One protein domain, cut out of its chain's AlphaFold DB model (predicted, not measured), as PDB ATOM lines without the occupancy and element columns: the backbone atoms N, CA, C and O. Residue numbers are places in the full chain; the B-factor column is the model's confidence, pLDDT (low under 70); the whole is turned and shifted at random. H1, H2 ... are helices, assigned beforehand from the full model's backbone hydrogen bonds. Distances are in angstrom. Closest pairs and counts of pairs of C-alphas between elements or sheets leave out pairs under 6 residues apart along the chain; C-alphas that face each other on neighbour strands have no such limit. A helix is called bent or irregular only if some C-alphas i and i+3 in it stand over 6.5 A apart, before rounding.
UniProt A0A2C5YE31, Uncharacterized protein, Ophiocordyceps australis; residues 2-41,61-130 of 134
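Overview. This is residues 2 to 41 and 61 to 130 of the 134 residues of an uncharacterized protein of Ophiocordyceps australis (UniProt A0A2C5YE31). A flat slab of helices running roughly along one another: H3, H4 and H5 form an up-and-down bundle, and the hairpin H1-H2 joins it at the middle of H4, through H1. H2 and H3 approach each other near the cut and spread apart away from it. The printed part has 110 residues with five named helices, H1 to H5 in chain order, and no named strand; the class is all helix. It is only just compact, close to loose, with a radius of gyration of the C-alphas of 15.6 A and spans of 46 by 38 by 14 A.

Arrangement. H3, residues 61 to 86, touches H4, residues 89 to 109, in a helical hairpin at a shallow tilt of 24 degrees; the closest C-alphas, of Gly 73 and Cys 103, are 4.5 A apart. H5, residues 112 to 128, touches residues 70 to 81 of H3, running the same way, with the C-alphas of Leu 74 and Cys 118 closest at 6.0 A. H4 and H5, a hairpin, only just touch, with 3 pairs of C-alphas within 8 A, the closest being Val 107 and Ala 115 at 5.6 A. H4, the hub, has a kink of 40 degrees near residue 96 and is irregular: C-alphas 94 and 97 are 7.0 A apart. Its residues 93 to 98 touch H1, residues 2 to 14, with the C-alphas of His 3 and Pro 97 closest at 7.3 A. H1 forms a hairpin with H2, residues 20 to 41; the C-alphas of Phe 4 and Ala 27 are closest at 5.5 A. H2 and H3 are close but not clearly touching, and H1 and H3 are apart. Each O i to N i+4 pair is within hydrogen-bond range in H1, H2, H3 and H5, and 15 of 17 are in H4.

Along the chain. H3 measures 36.8 A from C-alpha 61 at (50.793, 23.834, 172.565) to C-alpha 86. H2 measures 31.0 A, H4 30.2 A, H5 24.3 A and H1 18.3 A, from C-alpha 2 at (25.701, 15.258, 186.848).

Size, cuts and confidence. The C-alphas of Thr 16 and His 61, 48.3 A apart, are the farthest. Residues 42 to 60 are not printed; C-alphas 41 and 61 are 10.2 A apart across this cut. Of the links printed whole, those from H1 to H2, H3 to H4 and H4 to H5 are tight. Mean pLDDT of the printed part is 86.0, with residues 40 to 41 under 70.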
ATOM      1  N   LEU A   2      25.308  15.834 185.544       72.38
ATOM      2  CA  LEU A   2      25.701  15.258 186.848       72.38
ATOM      3  C   LEU A   2      25.833  16.284 187.999       72.38
ATOM      4  O   LEU A   2      25.293  16.075 189.079       72.38
ATOM      5  N   HIS A   3      26.462  17.441 187.743       74.31
ATOM      6  CA  HIS A   3      26.569  18.536 188.724       74.31
ATOM      7  C   HIS A   3      25.200  19.054 189.203       74.31
ATOM      8  O   HIS A   3      25.039  19.369 190.376       74.31
ATOM      9  N   PHE A   4      24.213  19.158 188.307       82.06
ATOM     10  CA  PHE A   4      22.865  19.610 188.669       82.06
ATOM     11  C   PHE A   4      22.163  18.568 189.541       82.06
ATOM     12  O   PHE A   4      21.628  18.911 190.590       82.06
ATOM     13  N   THR A   5      22.228  17.292 189.153       84.06
ATOM     14  CA  THR A   5      21.625  16.190 189.913       84.06
ATOM     15  C   THR A   5      22.188  16.098 191.331       84.06
ATOM     16  O   THR A   5      21.425  15.937 192.280       84.06
ATOM     17  N   PHE A   6      23.504  16.255 191.499       79.81
ATOM     18  CA  PHE A   6      24.119  16.272 192.826       79.81
ATOM     19  C   PHE A   6      23.754  17.511 193.648       79.81
ATOM     20  O   PHE A   6      23.495  17.366 194.838       79.81
ATOM     21  N   ASP A   7      23.662  18.700 193.042       79.31
ATOM     22  CA  ASP A   7      23.214  19.908 193.757       79.31
ATOM     23  C   ASP A   7      21.767  19.741 194.266       79.31
ATOM     24  O   ASP A   7      21.465  20.061 195.415       79.31
ATOM     25  N   VAL A   8      20.885  19.140 193.457       84.19
ATOM     26  CA  VAL A   8      19.503  18.818 193.856       84.19
ATOM     27  C   VAL A   8      19.460  17.783 194.987       84.19
ATOM     28  O   VAL A   8      18.744  17.995 195.964       84.19
ATOM     29  N   LEU A   9      20.235  16.695 194.901       84.75
ATOM     30  CA  LEU A   9      20.303  15.668 195.953       84.75
ATOM     31  C   LEU A   9      20.785  16.242 197.289       84.75
ATOM     32  O   LEU A   9      20.177  15.980 198.322       84.75
ATOM     33  N   VAL A  10      21.835  17.067 197.269       77.12
ATOM     34  CA  VAL A  10      22.359  17.723 198.476       77.12
ATOM     35  C   VAL A  10      21.316  18.666 199.075       77.12
ATOM     36  O   VAL A  10      21.124  18.675 200.289       77.12
ATOM     37  N   GLN A  11      20.590  19.436 198.259       81.12
ATOM     38  CA  GLN A  11      19.520  20.281 198.793       81.12
ATOM     39  C   GLN A  11      18.371  19.467 199.389       81.12
ATOM     40  O   GLN A  11      17.891  19.816 200.460       81.12
ATOM     41  N   HIS A  12      17.989  18.356 198.760       83.56
ATOM     42  CA  HIS A  12      16.989  17.446 199.315       83.56
ATOM     43  C   HIS A  12      17.407  16.818 200.650       83.56
ATOM     44  O   HIS A  12      16.546  16.514 201.469       83.56
ATOM     45  N   GLN A  13      18.705  16.597 200.863       81.94
ATOM     46  CA  GLN A  13      19.221  15.954 202.072       81.94
ATOM     47  C   GLN A  13      19.468  16.931 203.230       81.94
ATOM     48  O   GLN A  13      19.393  16.519 204.385       81.94
ATOM     49  N   TYR A  14      19.780  18.200 202.945       75.50
ATOM     50  CA  TYR A  14      20.327  19.114 203.959       75.50
ATOM     51  C   TYR A  14      19.692  20.508 204.008       75.50
ATOM     52  O   TYR A  14      20.009  21.269 204.923       75.50
ATOM     53  N   ALA A  15      18.850  20.891 203.043       73.25
ATOM     54  CA  ALA A  15      18.178  22.190 203.071       73.25
ATOM     55  C   ALA A  15      16.803  22.082 203.744       73.25
ATOM     56  O   ALA A  15      16.096  21.095 203.568       73.25
ATOM     57  N   THR A  16      16.410  23.126 204.479       71.56
ATOM     58  CA  THR A  16      15.032  23.279 204.970       71.56
ATOM     59  C   THR A  16      14.053  23.515 203.822       71.56
ATOM     60  O   THR A  16      12.991  22.912 203.820       71.56
ATOM     61  N   ASP A  17      14.445  24.326 202.829       82.00
ATOM     62  CA  ASP A  17      13.663  24.602 201.618       82.00
ATOM     63  C   ASP A  17      14.551  24.660 200.366       82.00
ATOM     64  O   ASP A  17      15.657  25.219 200.371       82.00
ATOM     65  N   ILE A  18      14.046  24.108 199.258       81.94
ATOM     66  CA  ILE A  18      14.735  24.096 197.962       81.94
ATOM     67  C   ILE A  18      14.460  25.404 197.222       81.94
ATOM     68  O   ILE A  18      13.336  25.720 196.839       81.94
ATOM     69  N   SER A  19      15.528  26.145 196.947       86.19
ATOM     70  CA  SER A  19      15.486  27.374 196.154       86.19
ATOM     71  C   SER A  19      15.870  27.088 194.704       86.19
ATOM     72  O   SER A  19      17.002  27.324 194.278       86.19
ATOM     73  N   TRP A  20      14.900  26.624 193.914       86.62
ATOM     74  CA  TRP A  20      15.047  26.367 192.476       86.62
ATOM     75  C   TRP A  20      15.788  27.449 191.672       86.62
ATOM     76  O   TRP A  20      16.690  27.082 190.916       86.62
ATOM     77  N   PRO A  21      15.521  28.765 191.831       88.50
ATOM     78  CA  PRO A  21      16.256  29.778 191.071       88.50
ATOM     79  C   PRO A  21      17.759  29.784 191.389       88.50
ATOM     80  O   PRO A  21      18.578  29.972 190.491       88.50
ATOM     81  N   LEU A  22      18.144  29.517 192.643       82.88
ATOM     82  CA  LEU A  22      19.550  29.450 193.041       82.88
ATOM     83  C   LEU A  22      20.227  28.178 192.520       82.88
ATOM     84  O   LEU A  22      21.373  28.248 192.082       82.88
ATOM     85  N   VAL A  23      19.529  27.038 192.530       84.19
ATOM     86  CA  VAL A  23      20.033  25.776 191.955       84.19
ATOM     87  C   VAL A  23      20.286  25.940 190.458       84.19
ATOM     88  O   VAL A  23      21.384  25.657 189.978       84.19
ATOM     89  N   CYS A  24      19.308  26.470 189.718       86.19
ATOM     90  CA  CYS A  24      19.439  26.712 188.284       86.19
ATOM     91  C   CYS A  24      20.579  27.688 187.973       86.19
ATOM     92  O   CYS A  24      21.377  27.423 187.076       86.19
ATOM     93  N   LEU A  25      20.715  28.773 188.742       87.50
ATOM     94  CA  LEU A  25      21.797  29.743 188.560       87.50
ATOM     95  C   LEU A  25      23.179  29.119 188.797       87.50
ATOM     96  O   LEU A  25      24.096  29.332 188.001       87.50
ATOM     97  N   ARG A  26      23.348  28.332 189.868       84.19
ATOM     98  CA  ARG A  26      24.615  27.639 190.150       84.19
ATOM     99  C   ARG A  26      24.949  26.626 189.064       84.19
ATOM    100  O   ARG A  26      26.090  26.589 188.607       84.19
ATOM    101  N   ALA A  27      23.962  25.853 188.618       84.44
ATOM    102  CA  ALA A  27      24.137  24.889 187.544       84.44
ATOM    103  C   ALA A  27      24.487  25.566 186.212       84.44
ATOM    104  O   ALA A  27      25.411  25.115 185.539       84.44
ATOM    105  N   ALA A  28      23.826  26.672 185.861       86.44
ATOM    106  CA  ALA A  28      24.137  27.450 184.664       86.44
ATOM    107  C   ALA A  28      25.547  28.055 184.728       86.44
ATOM    108  O   ALA A  28      26.297  27.973 183.758       86.44
ATOM    109  N   ARG A  29      25.948  28.605 185.882       86.00
ATOM    110  CA  ARG A  29      27.301  29.139 186.087       86.00
ATOM    111  C   ARG A  29      28.362  28.051 185.953       86.00
ATOM    112  O   ARG A  29      29.340  28.251 185.241       86.00
ATOM    113  N   ALA A  30      28.163  26.907 186.608       81.19
ATOM    114  CA  ALA A  30      29.062  25.765 186.489       81.19
ATOM    115  C   ALA A  30      29.135  25.280 185.036       81.19
ATOM    116  O   ALA A  30      30.223  25.061 184.516       81.19
ATOM    117  N   TRP A  31      27.991  25.184 184.353       84.31
ATOM    118  CA  TRP A  31      27.938  24.760 182.959       84.31
ATOM    119  C   TRP A  31      28.672  25.720 182.023       84.31
ATOM    120  O   TRP A  31      29.461  25.245 181.217       84.31
ATOM    121  N   MET A  32      28.501  27.039 182.160       85.12
ATOM    122  CA  MET A  32      29.255  28.020 181.369       85.12
ATOM    123  C   MET A  32      30.766  27.895 181.581       85.12
ATOM    124  O   MET A  32      31.524  27.915 180.615       85.12
ATOM    125  N   VAL A  33      31.207  27.732 182.833       82.25
ATOM    126  CA  VAL A  33      32.634  27.575 183.151       82.25
ATOM    127  C   VAL A  33      33.184  26.289 182.543       82.25
ATOM    128  O   VAL A  33      34.201  26.338 181.858       82.25
ATOM    129  N   PHE A  34      32.504  25.155 182.738       79.06
ATOM    130  CA  PHE A  34      32.928  23.879 182.162       79.06
ATOM    131  C   PHE A  34      32.877  23.889 180.635       79.06
ATOM    132  O   PHE A  34      33.787  23.366 180.009       79.06
ATOM    133  N   PHE A  35      31.863  24.512 180.031       82.25
ATOM    134  CA  PHE A  35      31.764  24.651 178.582       82.25
ATOM    135  C   PHE A  35      32.945  25.441 178.026       82.25
ATOM    136  O   PHE A  35      33.583  24.988 177.085       82.25
ATOM    137  N   PHE A  36      33.284  26.579 178.639       80.75
ATOM    138  CA  PHE A  36      34.436  27.374 178.224       80.75
ATOM    139  C   PHE A  36      35.755  26.612 178.408       80.75
ATOM    140  O   PHE A  36      36.576  26.594 177.496       80.75
ATOM    141  N   LEU A  37      35.945  25.940 179.549       75.19
ATOM    142  CA  LEU A  37      37.138  25.131 179.818       75.19
ATOM    143  C   LEU A  37      37.278  23.977 178.824       75.19
ATOM    144  O   LEU A  37      38.351  23.793 178.259       75.19
ATOM    145  N   PHE A  38      36.208  23.223 178.579       75.88
ATOM    146  CA  PHE A  38      36.220  22.119 177.622       75.88
ATOM    147  C   PHE A  38      36.429  22.634 176.207       75.88
ATOM    148  O   PHE A  38      37.297  22.134 175.513       75.88
ATOM    149  N   TYR A  39      35.718  23.675 175.785       75.50
ATOM    150  CA  TYR A  39      35.899  24.241 174.452       75.50
ATOM    151  C   TYR A  39      37.328  24.756 174.223       75.50
ATOM    152  O   TYR A  39      37.892  24.541 173.156       75.50
ATOM    153  N   ALA A  40      37.929  25.406 175.223       69.50
ATOM    154  CA  ALA A  40      39.266  25.978 175.097       69.50
ATOM    155  C   ALA A  40      40.396  24.939 175.203       69.50
ATOM    156  O   ALA A  40      41.434  25.116 174.569       69.50
ATOM    157  N   LEU A  41      40.237  23.890 176.021       69.69
ATOM    158  CA  LEU A  41      41.305  22.919 176.293       69.69
ATOM    159  C   LEU A  41      41.119  21.568 175.587       69.69
ATOM    160  O   LEU A  41      42.066  20.776 175.571       69.69
ATOM    161  N   HIS A  61      52.191  24.078 172.175       74.88
ATOM    162  CA  HIS A  61      50.793  23.834 172.565       74.88
ATOM    163  C   HIS A  61      50.629  22.591 173.438       74.88
ATOM    164  O   HIS A  61      49.874  22.602 174.407       74.88
ATOM    165  N   TYR A  62      51.351  21.518 173.116       78.56
ATOM    166  CA  TYR A  62      51.282  20.267 173.865       78.56
ATOM    167  C   TYR A  62      51.831  20.379 175.300       78.56
ATOM    168  O   TYR A  62      51.069  20.101 176.233       78.56
ATOM    169  N   PRO A  63      53.094  20.804 175.531       82.94
ATOM    170  CA  PRO A  63      53.630  20.904 176.889       82.94
ATOM    171  C   PRO A  63      52.903  21.960 177.726       82.94
ATOM    172  O   PRO A  63      52.686  21.749 178.917       82.94
ATOM    173  N   LEU A  64      52.464  23.065 177.117       83.94
ATOM    174  CA  LEU A  64      51.717  24.103 177.821       83.94
ATOM    175  C   LEU A  64      50.336  23.610 178.263       83.94
ATOM    176  O   LEU A  64      49.949  23.841 179.406       83.94
ATOM    177  N   ARG A  65      49.617  22.872 177.411       82.94
ATOM    178  CA  ARG A  65      48.339  22.254 177.791       82.94
ATOM    179  C   ARG A  65      48.517  21.282 178.961       82.94
ATOM    180  O   ARG A  65      47.751  21.341 179.919       82.94
ATOM    181  N   GLN A  66      49.549  20.438 178.915       88.81
ATOM    182  CA  GLN A  66      49.882  19.522 180.014       88.81
ATOM    183  C   GLN A  66      50.228  20.274 181.310       88.81
ATOM    184  O   GLN A  66      49.757  19.893 182.377       88.81
ATOM    185  N   ALA A  67      50.975  21.379 181.229       89.81
ATOM    186  CA  ALA A  67      51.276  22.221 182.385       89.81
ATOM    187  C   ALA A  67      50.018  22.883 182.978       89.81
ATOM    188  O   ALA A  67      49.868  22.918 184.199       89.81
ATOM    189  N   ILE A  68      49.093  23.360 182.135       88.75
ATOM    190  CA  ILE A  68      47.814  23.924 182.587       88.75
ATOM    191  C   ILE A  68      46.991  22.863 183.309       88.75
ATOM    192  O   ILE A  68      46.511  23.122 184.412       88.75
ATOM    193  N   PHE A  69      46.843  21.670 182.730       89.62
ATOM    194  CA  PHE A  69      46.107  20.600 183.394       89.62
ATOM    195  C   PHE A  69      46.793  20.156 184.690       89.62
ATOM    196  O   PHE A  69      46.105  19.909 185.675       89.62
ATOM    197  N   LEU A  70      48.130  20.126 184.744       93.12
ATOM    198  CA  LEU A  70      48.861  19.788 185.966       93.12
ATOM    199  C   LEU A  70      48.592  20.825 187.060       93.12
ATOM    200  O   LEU A  70      48.267  20.459 188.186       93.12
ATOM    201  N   GLY A  71      48.676  22.115 186.725       94.06
ATOM    202  CA  GLY A  71      48.370  23.200 187.654       94.06
ATOM    203  C   GLY A  71      46.913  23.176 188.115       94.06
ATOM    204  O   GLY A  71      46.642  23.277 189.309       94.06
ATOM    205  N   LEU A  72      45.968  22.989 187.189       91.81
ATOM    206  CA  LEU A  72      44.539  22.927 187.491       91.81
ATOM    207  C   LEU A  72      44.201  21.716 188.371       91.81
ATOM    208  O   LEU A  72      43.473  21.862 189.355       91.81
ATOM    209  N   GLY A  73      44.770  20.548 188.068       93.31
ATOM    210  CA  GLY A  73      44.646  19.335 188.872       93.31
ATOM    211  C   GLY A  73      45.213  19.521 190.276       93.31
ATOM    212  O   GLY A  73      44.512  19.280 191.253       93.31
ATOM    213  N   LEU A  74      46.435  20.045 190.393       95.62
ATOM    214  CA  LEU A  74      47.095  20.235 191.683       95.62
ATOM    215  C   LEU A  74      46.363  21.261 192.561       95.62
ATOM    216  O   LEU A  74      46.083  20.991 193.726       95.62
ATOM    217  N   VAL A  75      45.998  22.421 192.007       95.31
ATOM    218  CA  VAL A  75      45.283  23.470 192.752       95.31
ATOM    219  C   VAL A  75      43.908  22.980 193.200       95.31
ATOM    220  O   VAL A  75      43.534  23.184 194.357       95.31
ATOM    221  N   SER A  76      43.153  22.320 192.316       93.88
ATOM    222  CA  SER A  76      41.827  21.798 192.665       93.88
ATOM    223  C   SER A  76      41.900  20.676 193.704       93.88
ATOM    224  O   SER A  76      41.121  20.704 194.655       93.88
ATOM    225  N   ALA A  77      42.866  19.760 193.594       93.50
ATOM    226  CA  ALA A  77      43.086  18.682 194.555       93.50
ATOM    227  C   ALA A  77      43.518  19.200 195.934       93.50
ATOM    228  O   ALA A  77      42.903  18.858 196.944       93.50
ATOM    229  N   CYS A  78      44.520  20.082 196.000       93.88
ATOM    230  CA  CYS A  78      44.956  20.673 197.268       93.88
ATOM    231  C   CYS A  78      43.828  21.487 197.917       93.88
ATOM    232  O   CYS A  78      43.627  21.421 199.131       93.88
ATOM    233  N   ARG A  79      43.029  22.210 197.117       93.56
ATOM    234  CA  ARG A  79      41.862  22.939 197.625       93.56
ATOM    235  C   ARG A  79      40.780  21.995 198.147       93.56
ATOM    236  O   ARG A  79      40.179  22.301 199.174       93.56
ATOM    237  N   LEU A  80      40.546  20.870 197.474       91.56
ATOM    238  CA  LEU A  80      39.611  19.830 197.905       91.56
ATOM    239  C   LEU A  80      40.012  19.257 199.270       91.56
ATOM    240  O   LEU A  80      39.176  19.183 200.172       91.56
ATOM    241  N   VAL A  81      41.294  18.920 199.437       92.50
ATOM    242  CA  VAL A  81      41.869  18.445 200.704       92.50
ATOM    243  C   VAL A  81      41.712  19.501 201.797       92.50
ATOM    244  O   VAL A  81      41.195  19.196 202.870       92.50
ATOM    245  N   PHE A  82      42.094  20.750 201.521       92.00
ATOM    246  CA  PHE A  82      41.973  21.844 202.484       92.00
ATOM    247  C   PHE A  82      40.524  22.044 202.939       92.00
ATOM    248  O   PHE A  82      40.249  22.107 204.132       92.00
ATOM    249  N   VAL A  83      39.576  22.136 202.001       90.81
ATOM    250  CA  VAL A  83      38.160  22.373 202.320       90.81
ATOM    251  C   VAL A  83      37.586  21.208 203.123       90.81
ATOM    252  O   VAL A  83      36.856  21.440 204.080       90.81
ATOM    253  N   SER A  84      37.957  19.972 202.790       88.69
ATOM    254  CA  SER A  84      37.474  18.786 203.504       88.69
ATOM    255  C   SER A  84      37.982  18.707 204.948       88.69
ATOM    256  O   SER A  84      37.281  18.166 205.798       88.69
ATOM    257  N   ASN A  85      39.162  19.269 205.237       89.44
ATOM    258  CA  ASN A  85      39.767  19.241 206.573       89.44
ATOM    259  C   ASN A  85      39.481  20.496 207.415       89.44
ATOM    260  O   ASN A  85      39.369  20.395 208.634       89.44
ATOM    261  N   ALA A  86      39.363  21.670 206.790       88.19
ATOM    262  CA  ALA A  86      39.286  22.955 207.490       88.19
ATOM    263  C   ALA A  86      37.901  23.620 207.447       88.19
ATOM    264  O   ALA A  86      37.603  24.461 208.295       88.19
ATOM    265  N   ALA A  87      37.055  23.307 206.459       86.19
ATOM    266  CA  ALA A  87      35.759  23.961 206.316       86.19
ATOM    267  C   ALA A  87      34.646  23.209 207.062       86.19
ATOM    268  O   ALA A  87      34.676  21.991 207.230       86.19
ATOM    269  N   GLY A  88      33.622  23.951 207.492       83.31
ATOM    270  CA  GLY A  88      32.414  23.356 208.060       83.31
ATOM    271  C   GLY A  88      31.630  22.551 207.019       83.31
ATOM    272  O   GLY A  88      31.665  22.849 205.826       83.31
ATOM    273  N   TYR A  89      30.852  21.576 207.487       78.75
ATOM    274  CA  TYR A  89      30.136  20.592 206.666       78.75
ATOM    275  C   TYR A  89      29.394  21.177 205.447       78.75
ATOM    276  O   TYR A  89      29.554  20.719 204.315       78.75
ATOM    277  N   LEU A  90      28.629  22.251 205.657       73.75
ATOM    278  CA  LEU A  90      27.840  22.890 204.603       73.75
ATOM    279  C   LEU A  90      28.704  23.642 203.571       73.75
ATOM    280  O   LEU A  90      28.317  23.761 202.410       73.75
ATOM    281  N   ALA A  91      29.874  24.145 203.971       78.56
ATOM    282  CA  ALA A  91      30.831  24.752 203.049       78.56
ATOM    283  C   ALA A  91      31.525  23.677 202.201       78.56
ATOM    284  O   ALA A  91      31.673  23.863 200.990       78.56
ATOM    285  N   THR A  92      31.857  22.537 202.810       85.81
ATOM    286  CA  THR A  92      32.427  21.372 202.129       85.81
ATOM    287  C   THR A  92      31.479  20.852 201.056       85.81
ATOM    288  O   THR A  92      31.837  20.824 199.882       85.81
ATOM    289  N   MET A  93      30.218  20.572 201.391       80.12
ATOM    290  CA  MET A  93      29.260  20.043 200.409       80.12
ATOM    291  C   MET A  93      28.984  20.978 199.226       80.12
ATOM    292  O   MET A  93      28.671  20.509 198.136       80.12
ATOM    293  N   LYS A  94      29.142  22.295 199.403       78.19
ATOM    294  CA  LYS A  94      28.982  23.267 198.311       78.19
ATOM    295  C   LYS A  94      30.190  23.335 197.373       78.19
ATOM    296  O   LYS A  94      30.018  23.648 196.200       78.19
ATOM    297  N   GLN A  95      31.404  23.108 197.877       84.12
ATOM    298  CA  GLN A  95      32.648  23.331 197.123       84.12
ATOM    299  C   GLN A  95      33.283  22.036 196.605       84.12
ATOM    300  O   GLN A  95      33.907  22.044 195.545       84.12
ATOM    301  N   THR A  96      33.114  20.924 197.317       87.44
ATOM    302  CA  THR A  96      33.750  19.640 197.002       87.44
ATOM    303  C   THR A  96      33.335  19.084 195.632       87.44
ATOM    304  O   THR A  96      34.233  18.718 194.876       87.44
ATOM    305  N   PRO A  97      32.046  19.067 195.227       82.94
ATOM    306  CA  PRO A  97      31.653  18.498 193.933       82.94
ATOM    307  C   PRO A  97      32.308  19.155 192.700       82.94
ATOM    308  O   PRO A  97      32.857  18.425 191.871       82.94
ATOM    309  N   PRO A  98      32.316  20.499 192.540       82.44
ATOM    310  CA  PRO A  98      32.968  21.120 191.388       82.44
ATOM    311  C   PRO A  98      34.498  20.994 191.436       82.44
ATOM    312  O   PRO A  98      35.110  20.790 190.390       82.44
ATOM    313  N   LEU A  99      35.116  21.064 192.624       89.31
ATOM    314  CA  LEU A  99      36.564  20.874 192.785       89.31
ATOM    315  C   LEU A  99      36.991  19.449 192.414       89.31
ATOM    316  O   LEU A  99      37.951  19.277 191.667       89.31
ATOM    317  N   ALA A 100      36.249  18.440 192.876       87.12
ATOM    318  CA  ALA A 100      36.488  17.045 192.529       87.12
ATOM    319  C   ALA A 100      36.328  16.804 191.022       87.12
ATOM    320  O   ALA A 100      37.158  16.132 190.419       87.12
ATOM    321  N   CYS A 101      35.308  17.398 190.393       86.19
ATOM    322  CA  CYS A 101      35.104  17.293 188.949       86.19
ATOM    323  C   CYS A 101      36.272  17.899 188.150       86.19
ATOM    324  O   CYS A 101      36.770  17.257 187.227       86.19
ATOM    325  N   LEU A 102      36.743  19.094 188.531       87.12
ATOM    326  CA  LEU A 102      37.899  19.741 187.898       87.12
ATOM    327  C   LEU A 102      39.181  18.922 188.067       87.12
ATOM    328  O   LEU A 102      39.908  18.726 187.096       87.12
ATOM    329  N   CYS A 103      39.430  18.417 189.276       92.25
ATOM    330  CA  CYS A 103      40.587  17.577 189.567       92.25
ATOM    331  C   CYS A 103      40.578  16.304 188.719       92.25
ATOM    332  O   CYS A 103      41.576  15.968 188.088       92.25
ATOM    333  N   LEU A 104      39.450  15.595 188.699       88.94
ATOM    334  CA  LEU A 104      39.327  14.313 188.016       88.94
ATOM    335  C   LEU A 104      39.462  14.485 186.499       88.94
ATOM    336  O   LEU A 104      40.176  13.719 185.860       88.94
ATOM    337  N   TRP A 105      38.862  15.536 185.934       87.50
ATOM    338  CA  TRP A 105      39.050  15.865 184.524       87.50
ATOM    339  C   TRP A 105      40.509  16.203 184.192       87.50
ATOM    340  O   TRP A 105      41.053  15.656 183.236       87.50
ATOM    341  N   ALA A 106      41.165  17.038 185.003       88.88
ATOM    342  CA  ALA A 106      42.570  17.365 184.801       88.88
ATOM    343  C   ALA A 106      43.463  16.119 184.829       88.88
ATOM    344  O   ALA A 106      44.283  15.941 183.939       88.88
ATOM    345  N   VAL A 107      43.278  15.233 185.813       90.81
ATOM    346  CA  VAL A 107      44.071  14.001 185.951       90.81
ATOM    347  C   VAL A 107      43.867  13.050 184.769       90.81
ATOM    348  O   VAL A 107      44.837  12.437 184.334       90.81
ATOM    349  N   ILE A 108      42.645  12.942 184.233       89.12
ATOM    350  CA  ILE A 108      42.361  12.100 183.059       89.12
ATOM    351  C   ILE A 108      43.081  12.613 181.805       89.12
ATOM    352  O   ILE A 108      43.535  11.799 181.007       89.12
ATOM    353  N   GLU A 109      43.217  13.931 181.640       88.19
ATOM    354  CA  GLU A 109      43.900  14.517 180.474       88.19
ATOM    355  C   GLU A 109      45.422  14.645 180.628       88.19
ATOM    356  O   GLU A 109      46.142  14.968 179.670       88.19
ATOM    357  N   LEU A 110      45.942  14.385 181.829       89.69
ATOM    358  CA  LEU A 110      47.375  14.302 182.069       89.69
ATOM    359  C   LEU A 110      47.945  13.016 181.482       89.69
ATOM    360  O   LEU A 110      47.367  11.936 181.579       89.69
ATOM    361  N   HIS A 111      49.164  13.104 180.960       91.25
ATOM    362  CA  HIS A 111      49.914  11.894 180.667       91.25
ATOM    363  C   HIS A 111      50.294  11.162 181.967       91.25
ATOM    364  O   HIS A 111      50.571  11.786 182.996       91.25
ATOM    365  N   LEU A 112      50.393   9.832 181.904       91.06
ATOM    366  CA  LEU A 112      50.581   8.965 183.074       91.06
ATOM    367  C   LEU A 112      51.675   9.445 184.061       91.06
ATOM    368  O   LEU A 112      51.368   9.554 185.247       91.06
ATOM    369  N   PRO A 113      52.909   9.805 183.634       93.56
ATOM    370  CA  PRO A 113      53.920  10.253 184.594       93.56
ATOM    371  C   PRO A 113      53.562  11.558 185.321       93.56
ATOM    372  O   PRO A 113      53.808  11.668 186.519       93.56
ATOM    373  N   LEU A 114      52.955  12.535 184.637       92.75
ATOM    374  CA  LEU A 114      52.514  13.770 185.286       92.75
ATOM    375  C   LEU A 114      51.317  13.513 186.199       92.75
ATOM    376  O   LEU A 114      51.226  14.145 187.245       92.75
ATOM    377  N   ALA A 115      50.411  12.599 185.837       92.19
ATOM    378  CA  ALA A 115      49.281  12.236 186.691       92.19
ATOM    379  C   ALA A 115      49.769  11.627 188.016       92.19
ATOM    380  O   ALA A 115      49.316  12.026 189.090       92.19
ATOM    381  N   VAL A 116      50.758  10.727 187.948       95.50
ATOM    382  CA  VAL A 116      51.419  10.155 189.131       95.50
ATOM    383  C   VAL A 116      52.127  11.240 189.943       95.50
ATOM    384  O   VAL A 116      51.995  11.266 191.163       95.50
ATOM    385  N   LEU A 117      52.829  12.168 189.288       95.31
ATOM    386  CA  LEU A 117      53.473  13.298 189.959       95.31
ATOM    387  C   LEU A 117      52.454  14.213 190.656       95.31
ATOM    388  O   LEU A 117      52.673  14.608 191.796       95.31
ATOM    389  N   CYS A 118      51.324  14.509 190.012       94.81
ATOM    390  CA  CYS A 118      50.233  15.290 190.593       94.81
ATOM    391  C   CYS A 118      49.709  14.628 191.877       94.81
ATOM    392  O   CYS A 118      49.638  15.275 192.920       94.81
ATOM    393  N   LEU A 119      49.437  13.320 191.831       93.12
ATOM    394  CA  LEU A 119      49.021  12.545 193.004       93.12
ATOM    395  C   LEU A 119      50.085  12.541 194.107       93.12
ATOM    396  O   LEU A 119      49.751  12.739 195.274       93.12
ATOM    397  N   ALA A 120      51.358  12.360 193.752       95.56
ATOM    398  CA  ALA A 120      52.460  12.380 194.709       95.56
ATOM    399  C   ALA A 120      52.589  13.743 195.411       95.56
ATOM    400  O   ALA A 120      52.784  13.790 196.623       95.56
ATOM    401  N   LEU A 121      52.425  14.851 194.682       95.75
ATOM    402  CA  LEU A 121      52.444  16.199 195.256       95.75
ATOM    403  C   LEU A 121      51.253  16.456 196.185       95.75
ATOM    404  O   LEU A 121      51.419  17.086 197.227       95.75
ATOM    405  N   VAL A 122      50.065  15.949 195.850       94.44
ATOM    406  CA  VAL A 122      48.889  16.044 196.729       94.44
ATOM    407  C   VAL A 122      49.087  15.214 197.997       94.44
ATOM    408  O   VAL A 122      48.792  15.694 199.089       94.44
ATOM    409  N   ALA A 123      49.637  14.003 197.882       92.19
ATOM    410  CA  ALA A 123      49.985  13.177 199.036       92.19
ATOM    411  C   ALA A 123      51.026  13.870 199.928       92.19
ATOM    412  O   ALA A 123      50.856  13.939 201.143       92.19
ATOM    413  N   LEU A 124      52.063  14.459 199.325       94.56
ATOM    414  CA  LEU A 124      53.051  15.263 200.039       94.56
ATOM    415  C   LEU A 124      52.393  16.445 200.764       94.56
ATOM    416  O   LEU A 124      52.709  16.696 201.923       94.56
ATOM    417  N   TYR A 125      51.461  17.148 200.118       93.56
ATOM    418  CA  TYR A 125      50.720  18.244 200.742       93.56
ATOM    419  C   TYR A 125      49.910  17.778 201.959       93.56
ATOM    420  O   TYR A 125      49.953  18.437 202.993       93.56
ATOM    421  N   ILE A 126      49.228  16.631 201.868       92.62
ATOM    422  CA  ILE A 126      48.500  16.029 202.998       92.62
ATOM    423  C   ILE A 126      49.454  15.758 204.168       92.62
ATOM    424  O   ILE A 126      49.146  16.128 205.299       92.62
ATOM    425  N   HIS A 127      50.619  15.166 203.887       91.38
ATOM    426  CA  HIS A 127      51.632  14.881 204.903       91.38
ATOM    427  C   HIS A 127      52.206  16.149 205.547       91.38
ATOM    428  O   HIS A 127      52.357  16.196 206.762       91.38
ATOM    429  N   LEU A 128      52.519  17.181 204.757       92.06
ATOM    430  CA  LEU A 128      53.086  18.436 205.263       92.06
ATOM    431  C   LEU A 128      52.081  19.269 206.064       92.06
ATOM    432  O   LEU A 128      52.475  19.998 206.969       92.06
ATOM    433  N   ALA A 129      50.800  19.196 205.710       87.69
ATOM    434  CA  ALA A 129      49.742  19.950 206.369       87.69
ATOM    435  C   ALA A 129      49.158  19.240 207.606       87.69
ATOM    436  O   ALA A 129      48.224  19.769 208.208       87.69
ATOM    437  N   ASP A 130      49.698  18.071 207.974       84.75
ATOM    438  CA  ASP A 130      49.265  17.250 209.116       84.75
ATOM    439  C   ASP A 130      47.752  16.945 209.094       84.75
ATOM    440  O   ASP A 130      47.043  16.928 210.104       84.75
TER     441      ASP A 130